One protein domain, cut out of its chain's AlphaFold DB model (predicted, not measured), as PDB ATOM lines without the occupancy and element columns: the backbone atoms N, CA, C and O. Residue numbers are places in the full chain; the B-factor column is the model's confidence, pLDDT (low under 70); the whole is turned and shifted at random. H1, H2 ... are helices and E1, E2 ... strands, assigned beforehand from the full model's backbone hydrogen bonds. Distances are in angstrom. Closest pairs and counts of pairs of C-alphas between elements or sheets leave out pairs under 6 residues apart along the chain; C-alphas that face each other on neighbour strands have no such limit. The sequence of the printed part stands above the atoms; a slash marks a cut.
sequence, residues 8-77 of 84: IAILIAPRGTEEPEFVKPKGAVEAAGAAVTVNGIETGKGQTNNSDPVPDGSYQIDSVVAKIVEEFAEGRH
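This is residues 8 to 77 of the 84 residues of an uncharacterized protein of Rhizobium sp. BK696 (UniProt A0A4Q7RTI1). A three-stranded sheet, E2 E4 E5, and a separate pair of parallel strands, E1 and E3, meet near the ends of E3 and E5, and H1 runs as the third side of a triangle, from E4 and E5 to the beginning of E3. Beyond that corner, H2 and the last residues stretch away from the three-stranded sheet and make one end of the longest axis. The printed part has 70 residues, with named elements in the order E1 E2 H1 E3 E4 E5 H2, a mixed class of helices and strands. The larger sheet has the order E2 E4 E5 and is mixed. The whole is only just compact, close to loose, with a radius of gyration of the C-alphas of 12.8 A, and only just flat, spanning 42 by 28 by 14 A.

In the larger sheet, E2 is residues 15 to 18, 9.1 A long, E4 residues 44 to 49, 16.6 A, and E5 residues 55 to 61, 16.8 A. E1, residues 8 to 11, 9.8 A, begins at C-alpha 8 (175.321, 227.668, 214.197), and E3 is residues 35 to 40, 16.9 A. H1, residues 19 to 31, measures 17.9 A from C-alpha 19 (192.299, 222.081, 212.799) to C-alpha 31. H2, residues 65 to 73, 10.8 A, ends at C-alpha 73 (164.885, 219.941, 214.939).

E4 and E5 are an antiparallel hairpin, with N 46 and O 59 within hydrogen-bond range at 2.8 A. E2 is parallel to E4, with N 49 and O 17 at 2.8 A. This sheet is only just strongly twisted, its C-alphas up to 4.1 A off the best plane. H1 is on it at a height over the sheet of 13.0 A, over E4 and E5, slantwise to the strands at 35 degrees to E5 on the local plane. The closest C-alphas of H1 and E4 are those of Glu 19 and Thr 48, 5.2 A apart; those of H1 and E3 are Glu 30 and Val 36, 6.7 A. E1 and E3 are parallel neighbours, with N 10 and O 37 at 2.9 A. The closest C-alphas of E3 and E5 are those of Asn 39 and Ile 61, 5.1 A; of E3 and H2, those of Gly 40 and Val 65, 5.8 A. H1 and H2 are apart. O i to N i+4 pairs are within range in 8 of 9 for H1 and 4 of 5 for H2.

The C-alphas farthest apart, those of Val 54 and Arg 76, are 41.8 A from each other. The printed part has no cut, and its links between named elements are tight. Mean pLDDT of the printed part is 88.1; residues 67 to 77 are under 70.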
ATOM      1  N   ILE A   8     174.609 228.585 215.089       92.44
ATOM      2  CA  ILE A   8     175.321 227.668 214.197       92.44
ATOM      3  C   ILE A   8     175.874 226.509 215.023       92.44
ATOM      4  O   ILE A   8     176.669 226.705 215.940       92.44
ATOM      5  N   ALA A   9     175.454 225.297 214.680       93.06
ATOM      6  CA  ALA A   9     175.992 224.071 215.241       93.06
ATOM      7  C   ALA A   9     177.171 223.598 214.380       93.06
ATOM      8  O   ALA A   9     177.010 223.386 213.178       93.06
ATOM      9  N   ILE A  10     178.345 223.419 214.986       94.69
ATOM     10  CA  ILE A  10     179.507 222.801 214.336       94.69
ATOM     11  C   ILE A  10     179.693 221.416 214.944       94.69
ATOM     12  O   ILE A  10     179.765 221.292 216.163       94.69
ATOM     13  N   LEU A  11     179.730 220.381 214.110       94.62
ATOM     14  CA  LEU A  11     179.940 219.001 214.536       94.62
ATOM     15  C   LEU A  11     181.416 218.630 214.353       94.62
ATOM     16  O   LEU A  11     181.939 218.746 213.248       94.62
ATOM     17  N   ILE A  12     182.061 218.160 215.419       95.31
ATOM     18  CA  ILE A  12     183.430 217.638 215.407       95.31
ATOM     19  C   ILE A  12     183.463 216.198 215.925       95.31
ATOM     20  O   ILE A  12     182.611 215.772 216.709       95.31
ATOM     21  N   ALA A  13     184.455 215.433 215.477       94.25
ATOM     22  CA  ALA A  13     184.700 214.088 215.981       94.25
ATOM     23  C   ALA A  13     185.528 214.136 217.283       94.25
ATOM     24  O   ALA A  13     186.289 215.086 217.486       94.25
ATOM     25  N   PRO A  14     185.470 213.097 218.141       94.12
ATOM     26  CA  PRO A  14     186.368 212.985 219.297       94.12
ATOM     27  C   PRO A  14     187.853 213.025 218.904       94.12
ATOM     28  O   PRO A  14     188.692 213.513 219.658       94.12
ATOM     29  N   ARG A  15     188.182 212.543 217.699       93.81
ATOM     30  CA  ARG A  15     189.509 212.646 217.092       93.81
ATOM     31  C   ARG A  15     189.398 212.762 215.572       93.81
ATOM     32  O   ARG A  15     188.555 212.099 214.974       93.81
ATOM     33  N   GLY A  16     190.301 213.528 214.962       93.44
ATOM     34  CA  GLY A  16     190.554 213.487 213.517       93.44
ATOM     35  C   GLY A  16     189.903 214.599 212.700       93.44
ATOM     36  O   GLY A  16     190.111 214.653 211.496       93.44
ATOM     37  N   THR A  17     189.149 215.505 213.327       96.12
ATOM     38  CA  THR A  17     188.731 216.747 212.662       96.12
ATOM     39  C   THR A  17     189.967 217.598 212.353       96.12
ATOM     40  O   THR A  17     190.787 217.809 213.239       96.12
ATOM     41  N   GLU A  18     190.112 218.105 211.130       97.25
ATOM     42  CA  GLU A  18     191.243 218.973 210.778       97.25
ATOM     43  C   GLU A  18     191.110 220.361 211.436       97.25
ATOM     44  O   GLU A  18     190.080 221.033 211.356       97.25
ATOM     45  N   GLU A  19     192.182 220.816 212.077       96.25
ATOM     46  CA  GLU A  19     192.299 222.081 212.799       96.25
ATOM     47  C   GLU A  19     191.884 223.287 211.945       96.25
ATOM     48  O   GLU A  19     191.021 224.058 212.383       96.25
ATOM     49  N   PRO A  20     192.407 223.481 210.713       97.00
ATOM     50  CA  PRO A  20     191.997 224.622 209.902       97.00
ATOM     51  C   PRO A  20     190.521 224.567 209.489       97.00
ATOM     52  O   PRO A  20     189.938 225.626 209.248       97.00
ATOM     53  N   GLU A  21     189.925 223.377 209.411       95.88
ATOM     54  CA  GLU A  21     188.519 223.175 209.042       95.88
ATOM     55  C   GLU A  21     187.570 223.425 210.214       95.88
ATOM     56  O   GLU A  21     186.412 223.778 210.006       95.88
ATOM     57  N   PHE A  22     188.058 223.315 211.447       96.75
ATOM     58  CA  PHE A  22     187.298 223.699 212.627       96.75
ATOM     59  C   PHE A  22     187.481 225.185 212.969       96.75
ATOM     60  O   PHE A  22     186.508 225.938 213.052       96.75
ATOM     61  N   VAL A  23     188.727 225.633 213.135       97.44
ATOM     62  CA  VAL A  23     189.034 226.954 213.701       97.44
ATOM     63  C   VAL A  23     188.620 228.088 212.770       97.44
ATOM     64  O   VAL A  23     188.018 229.067 213.221       97.44
ATOM     65  N   LYS A  24     188.913 227.980 211.467       97.81
ATOM     66  CA  LYS A  24     188.657 229.086 210.530       97.81
ATOM     67  C   LYS A  24     187.159 229.300 210.295       97.81
ATOM     68  O   LYS A  24     186.728 230.448 210.415       97.81
ATOM     69  N   PRO A  25     186.340 228.266 210.012       97.25
ATOM     70  CA  PRO A  25     184.905 228.463 209.844       97.25
ATOM     71  C   PRO A  25     184.230 228.921 211.133       97.25
ATOM     72  O   PRO A  25     183.424 229.848 211.071       97.25
ATOM     73  N   LYS A  26     184.606 228.355 212.292       97.31
ATOM     74  CA  LYS A  26     184.108 228.802 213.601       97.31
ATOM     75  C   LYS A  26     184.359 230.296 213.810       97.31
ATOM     76  O   LYS A  26     183.411 231.046 214.029       97.31
ATOM     77  N   GLY A  27     185.608 230.737 213.657       97.44
ATOM     78  CA  GLY A  27     185.963 232.146 213.818       97.44
ATOM     79  C   GLY A  27     185.251 233.056 212.813       97.44
ATOM     80  O   GLY A  27     184.818 234.148 213.171       97.44
ATOM     81  N   ALA A  28     185.067 232.605 211.569       97.31
ATOM     82  CA  ALA A  28     184.369 233.380 210.545       97.31
ATOM     83  C   ALA A  28     182.886 233.604 210.883       97.31
ATOM     84  O   ALA A  28     182.379 234.715 210.711       97.31
ATOM     85  N   VAL A  29     182.184 232.578 211.379       96.81
ATOM     86  CA  VAL A  29     180.766 232.721 211.743       96.81
ATOM     87  C   VAL A  29     180.579 233.502 213.047       96.81
ATOM     88  O   VAL A  29     179.652 234.308 213.131       96.81
ATOM     89  N   GLU A  30     181.484 233.352 214.022       96.25
ATOM     90  CA  GLU A  30     181.503 234.167 215.247       96.25
ATOM     91  C   GLU A  30     181.750 235.646 214.920       96.25
ATOM     92  O   GLU A  30     181.007 236.515 215.375       96.25
ATOM     93  N   ALA A  31     182.726 235.943 214.053       97.19
ATOM     94  CA  ALA A  31     183.007 237.304 213.592       97.19
ATOM     95  C   ALA A  31     181.835 237.922 212.811       97.19
ATOM     96  O   ALA A  31     181.632 239.135 212.843       97.19
ATOM     97  N   ALA A  32     181.027 237.097 212.138       97.25
ATOM     98  CA  ALA A  32     179.793 237.535 211.496       97.25
ATOM     99  C   ALA A  32     178.624 237.747 212.486       97.25
ATOM    100  O   ALA A  32     177.557 238.194 212.063       97.25
ATOM    101  N   GLY A  33     178.807 237.460 213.779       96.75
ATOM    102  CA  GLY A  33     177.826 237.679 214.846       96.75
ATOM    103  C   GLY A  33     176.944 236.472 215.176       96.75
ATOM    104  O   GLY A  33     175.935 236.638 215.863       96.75
ATOM    105  N   ALA A  34     177.281 235.276 214.684       96.25
ATOM    106  CA  ALA A  34     176.569 234.057 215.053       96.25
ATOM    107  C   ALA A  34     176.910 233.621 216.483       96.25
ATOM    108  O   ALA A  34     178.048 233.751 216.932       96.25
ATOM    109  N   ALA A  35     175.945 233.008 217.165       94.31
ATOM    110  CA  ALA A  35     176.230 232.170 218.321       94.31
ATOM    111  C   ALA A  35     176.622 230.769 217.829       94.31
ATOM    112  O   ALA A  35     175.880 230.171 217.048       94.31
ATOM    113  N   VAL A  36     177.762 230.243 218.276       93.94
ATOM    114  CA  VAL A  36     178.243 228.910 217.886       93.94
ATOM    115  C   VAL A  36     178.108 227.928 219.042       93.94
ATOM    116  O   VAL A  36     178.373 228.275 220.190       93.94
ATOM    117  N   THR A  37     177.730 226.693 218.724       93.50
ATOM    118  CA  THR A  37     177.773 225.549 219.644       93.50
ATOM    119  C   THR A  37     178.602 224.442 219.009       93.50
ATOM    120  O   THR A  37     178.384 224.112 217.837       93.50
ATOM    121  N   VAL A  38     179.556 223.882 219.756       94.62
ATOM    122  CA  VAL A  38     180.408 222.780 219.296       94.62
ATOM    123  C   VAL A  38     179.809 221.462 219.758       94.62
ATOM    124  O   VAL A  38     179.512 221.267 220.931       94.62
ATOM    125  N   ASN A  39     179.634 220.536 218.826       94.00
ATOM    126  CA  ASN A  39     178.867 219.320 219.037       94.00
ATOM    127  C   ASN A  39     179.671 218.101 218.630       94.00
ATOM    128  O   ASN A  39     180.571 218.191 217.801       94.00
ATOM    129  N   GLY A  40     179.300 216.949 219.170       93.81
ATOM    130  CA  GLY A  40     179.942 215.680 218.858       93.81
ATOM    131  C   GLY A  40     178.997 214.509 219.048       93.81
ATOM    132  O   GLY A  40     177.802 214.672 219.295       93.81
ATOM    133  N   ILE A  41     179.539 213.303 218.929       92.19
ATOM    134  CA  ILE A  41     178.811 212.066 219.248       92.19
ATOM    135  C   ILE A  41     178.810 211.760 220.753       92.19
ATOM    136  O   ILE A  41     177.993 210.974 221.222       92.19
ATOM    137  N   GLU A  42     179.686 212.417 221.511       89.75
ATOM    138  CA  GLU A  42     179.822 212.312 222.960       89.75
ATOM    139  C   GLU A  42     180.276 213.656 223.539       89.75
ATOM    140  O   GLU A  42     180.881 214.465 222.839       89.75
ATOM    141  N   THR A  43     179.972 213.911 224.810       91.69
ATOM    142  CA  THR A  43     180.512 215.072 225.533       91.69
ATOM    143  C   THR A  43     181.965 214.831 225.927       91.69
ATOM    144  O   THR A  43     182.341 213.698 226.219       91.69
ATOM    145  N   GLY A  44     182.754 215.895 226.052       93.75
ATOM    146  CA  GLY A  44     184.158 215.802 226.444       93.75
ATOM    147  C   GLY A  44     185.012 216.719 225.587       93.75
ATOM    148  O   GLY A  44     184.587 217.825 225.268       93.75
ATOM    149  N   LYS A  45     186.209 216.265 225.207       95.19
ATOM    150  CA  LYS A  45     187.088 217.018 224.311       95.19
ATOM    151  C   LYS A  45     187.252 216.309 222.974       95.19
ATOM    152  O   LYS A  45     187.599 215.133 222.954       95.19
ATOM    153  N   GLY A  46     187.069 217.046 221.883       95.56
ATOM    154  CA  GLY A  46     187.505 216.647 220.551       95.56
ATOM    155  C   GLY A  46     188.949 217.082 220.315       95.56
ATOM    156  O   GLY A  46     189.293 218.239 220.564       95.56
ATOM    157  N   GLN A  47     189.792 216.157 219.859       96.62
ATOM    158  CA  GLN A  47     191.165 216.435 219.443       96.62
ATOM    159  C   GLN A  47     191.213 216.607 217.925       96.62
ATOM    160  O   GLN A  47     190.880 215.685 217.172       96.62
ATOM    161  N   THR A  48     191.663 217.769 217.478       96.56
ATOM    162  CA  THR A  48     191.877 218.033 216.060       96.56
ATOM    163  C   THR A  48     193.258 217.566 215.612       96.56
ATOM    164  O   THR A  48     194.171 217.372 216.428       96.56
ATOM    165  N   ASN A  49     193.389 217.381 214.302       96.62
ATOM    166  CA  ASN A  49     194.639 217.079 213.625       96.62
ATOM    167  C   ASN A  49     195.068 218.266 212.761       96.62
ATOM    168  O   ASN A  49     194.240 219.070 212.356       96.62
ATOM    169  N   ASN A  50     196.347 218.358 212.445       93.00
ATOM    170  CA  ASN A  50     196.858 219.253 211.425       93.00
ATOM    171  C   ASN A  50     197.701 218.436 210.459       93.00
ATOM    172  O   ASN A  50     198.790 217.995 210.817       93.00
ATOM    173  N   SER A  51     197.206 218.256 209.235       90.44
ATOM    174  CA  SER A  51     197.853 217.379 208.253       90.44
ATOM    175  C   SER A  51     197.941 215.946 208.793       90.44
ATOM    176  O   SER A  51     199.041 215.446 209.030       90.44
ATOM    177  N   ASP A  52     196.772 215.347 209.061       79.06
ATOM    178  CA  ASP A  52     196.536 213.978 209.552       79.06
ATOM    179  C   ASP A  52     197.774 213.044 209.562       79.06
ATOM    180  O   ASP A  52     198.342 212.780 208.497       79.06
ATOM    181  N   PRO A  53     198.215 212.485 210.716       85.00
ATOM    182  CA  PRO A  53     197.523 212.386 212.008       85.00
ATOM    183  C   PRO A  53     198.134 213.221 213.145       85.00
ATOM    184  O   PRO A  53     197.991 212.839 214.315       85.00
ATOM    185  N   VAL A  54     198.844 214.313 212.831       91.81
ATOM    186  CA  VAL A  54     199.521 215.152 213.837       91.81
ATOM    187  C   VAL A  54     198.475 215.859 214.706       91.81
ATOM    188  O   VAL A  54     197.726 216.671 214.173       91.81
ATOM    189  N   PRO A  55     198.381 215.579 216.019       93.19
ATOM    190  CA  PRO A  55     197.420 216.257 216.889       93.19
ATOM    191  C   PRO A  55     197.751 217.746 217.037       93.19
ATOM    192  O   PRO A  55     198.926 218.094 217.154       93.19
ATOM    193  N   ASP A  56     196.725 218.595 217.097       95.31
ATOM    194  CA  ASP A  56     196.875 220.042 217.298       95.31
ATOM    195  C   ASP A  56     195.989 220.538 218.465       95.31
ATOM    196  O   ASP A  56     196.307 220.317 219.640       95.31
ATOM    197  N   GLY A  57     194.828 221.124 218.174       95.69
ATOM    198  CA  GLY A  57     193.908 221.699 219.153       95.69
ATOM    199  C   GLY A  57     193.037 220.690 219.915       95.69
ATOM    200  O   GLY A  57     192.764 219.573 219.479       95.69
ATOM    201  N   SER A  58     192.559 221.107 221.090       96.56
ATOM    202  CA  SER A  58     191.649 220.321 221.929       96.56
ATOM    203  C   SER A  58     190.474 221.183 222.380       96.56
ATOM    204  O   SER A  58     190.658 222.164 223.106       96.56
ATOM    205  N   TYR A  59     189.264 220.817 221.959       96.38
ATOM    206  CA  TYR A  59     188.070 221.655 222.087       96.38
ATOM    207  C   TYR A  59     186.958 220.943 222.838       96.38
ATOM    208  O   TYR A  59     186.734 219.753 222.638       96.38
ATOM    209  N   GLN A  60     186.258 221.678 223.700       96.62
ATOM    210  CA  GLN A  60     185.106 221.141 224.416       96.62
ATOM    211  C   GLN A  60     183.957 220.864 223.446       96.62
ATOM    212  O   GLN A  60     183.678 221.667 222.558       96.62
ATOM    213  N   ILE A  61     183.311 219.721 223.639       94.62
ATOM    214  CA  ILE A  61     182.068 219.350 222.982       94.62
ATOM    215  C   ILE A  61     180.936 219.688 223.946       94.62
ATOM    216  O   ILE A  61     180.752 219.019 224.967       94.62
ATOM    217  N   ASP A  62     180.190 220.735 223.605       88.75
ATOM    218  CA  ASP A  62     179.130 221.308 224.429       88.75
ATOM    219  C   ASP A  62     177.885 220.414 224.447       88.75
ATOM    220  O   ASP A  62     177.140 220.388 225.428       88.75
ATOM    221  N   SER A  63     177.613 219.697 223.352       87.06
ATOM    222  CA  SER A  63     176.384 218.914 223.191       87.06
ATOM    223  C   SER A  63     176.544 217.714 222.262       87.06
ATOM    224  O   SER A  63     177.397 217.674 221.375       87.06
ATOM    225  N   VAL A  64     175.693 216.708 222.472       88.81
ATOM    226  CA  VAL A  64     175.661 215.495 221.648       88.81
ATOM    227  C   VAL A  64     174.661 215.670 220.514       88.81
ATOM    228  O   VAL A  64     173.536 216.104 220.748       88.81
ATOM    229  N   VAL A  65     175.037 215.274 219.296       83.19
ATOM    230  CA  VAL A  65     174.223 215.436 218.079       83.19
ATOM    231  C   VAL A  65     172.810 214.857 218.207       83.19
ATOM    232  O   VAL A  65     171.857 215.460 217.726       83.19
ATOM    233  N   ALA A  66     172.645 213.745 218.930       75.12
ATOM    234  CA  ALA A  66     171.333 213.153 219.185       75.12
ATOM    235  C   ALA A  66     170.398 214.088 219.978       75.12
ATOM    236  O   ALA A  66     169.207 214.131 219.700       75.12
ATOM    237  N   LYS A  67     170.940 214.890 220.907       65.19
ATOM    238  CA  LYS A  67     170.176 215.883 221.682       65.19
ATOM    239  C   LYS A  67     169.879 217.152 220.881       65.19
ATOM    240  O   LYS A  67     168.897 217.830 221.137       65.19
ATOM    241  N   ILE A  68     170.705 217.468 219.885       66.06
ATOM    242  CA  ILE A  68     170.501 218.638 219.015       66.06
ATOM    243  C   ILE A  68     169.327 218.430 218.082       66.06
ATOM    244  O   ILE A  68     168.614 219.383 217.797       66.06
ATOM    245  N   VAL A  69     169.116 217.213 217.585       63.69
ATOM    246  CA  VAL A  69     167.918 216.926 216.791       63.69
ATOM    247  C   VAL A  69     166.676 217.202 217.642       63.69
ATOM    248  O   VAL A  69     165.796 217.924 217.195       63.69
ATOM    249  N   GLU A  70     166.661 216.782 218.904       59.16
ATOM    250  CA  GLU A  70     165.574 217.088 219.843       59.16
ATOM    251  C   GLU A  70     165.428 218.607 220.117       59.16
ATOM    252  O   GLU A  70     164.338 219.167 220.000       59.16
ATOM    253  N   GLU A  71     166.526 219.326 220.387       61.09
ATOM    254  CA  GLU A  71     166.489 220.753 220.764       61.09
ATOM    255  C   GLU A  71     166.333 221.737 219.588       61.09
ATOM    256  O   GLU A  71     165.700 222.787 219.729       61.09
ATOM    257  N   PHE A  72     166.918 221.435 218.426       61.09
ATOM    258  CA  PHE A  72     166.920 222.301 217.240       61.09
ATOM    259  C   PHE A  72     165.958 221.832 216.140       61.09
ATOM    260  O   PHE A  72     165.501 222.683 215.370       61.09
ATOM    261  N   ALA A  73     165.664 220.526 216.039       56.31
ATOM    262  CA  ALA A  73     164.885 219.941 214.939       56.31
ATOM    263  C   ALA A  73     163.502 219.387 215.345       56.31
ATOM    264  O   ALA A  73     162.602 219.389 214.506       56.31
ATOM    265  N   GLU A  74     163.270 218.986 216.601       52.56
ATOM    266  CA  GLU A  74     161.958 218.466 217.039       52.56
ATOM    267  C   GLU A  74     160.989 219.568 217.514       52.56
ATOM    268  O   GLU A  74     159.772 219.368 217.593       52.56
ATOM    269  N   GLY A  75     161.480 220.796 217.695       48.00
ATOM    270  CA  GLY A  75     160.656 221.994 217.836       48.00
ATOM    271  C   GLY A  75     160.273 222.592 216.479       48.00
ATOM    272  O   GLY A  75     160.991 223.447 215.972       48.00
ATOM    273  N   ARG A  76     159.131 222.174 215.906       51.62
ATOM    274  CA  ARG A  76     158.448 222.778 214.734       51.62
ATOM    275  C   ARG A  76     158.755 224.280 214.578       51.62
ATOM    276  O   ARG A  76     158.158 225.107 215.267       51.62
ATOM    277  N   HIS A  77     159.630 224.642 213.637       49.72
ATOM    278  CA  HIS A  77     159.929 226.042 213.312       49.72
ATOM    279  C   HIS A  77     158.731 226.686 212.604       49.72
ATOM    280  O   HIS A  77     158.651 226.710 211.375       49.72
TER     281      HIS A  77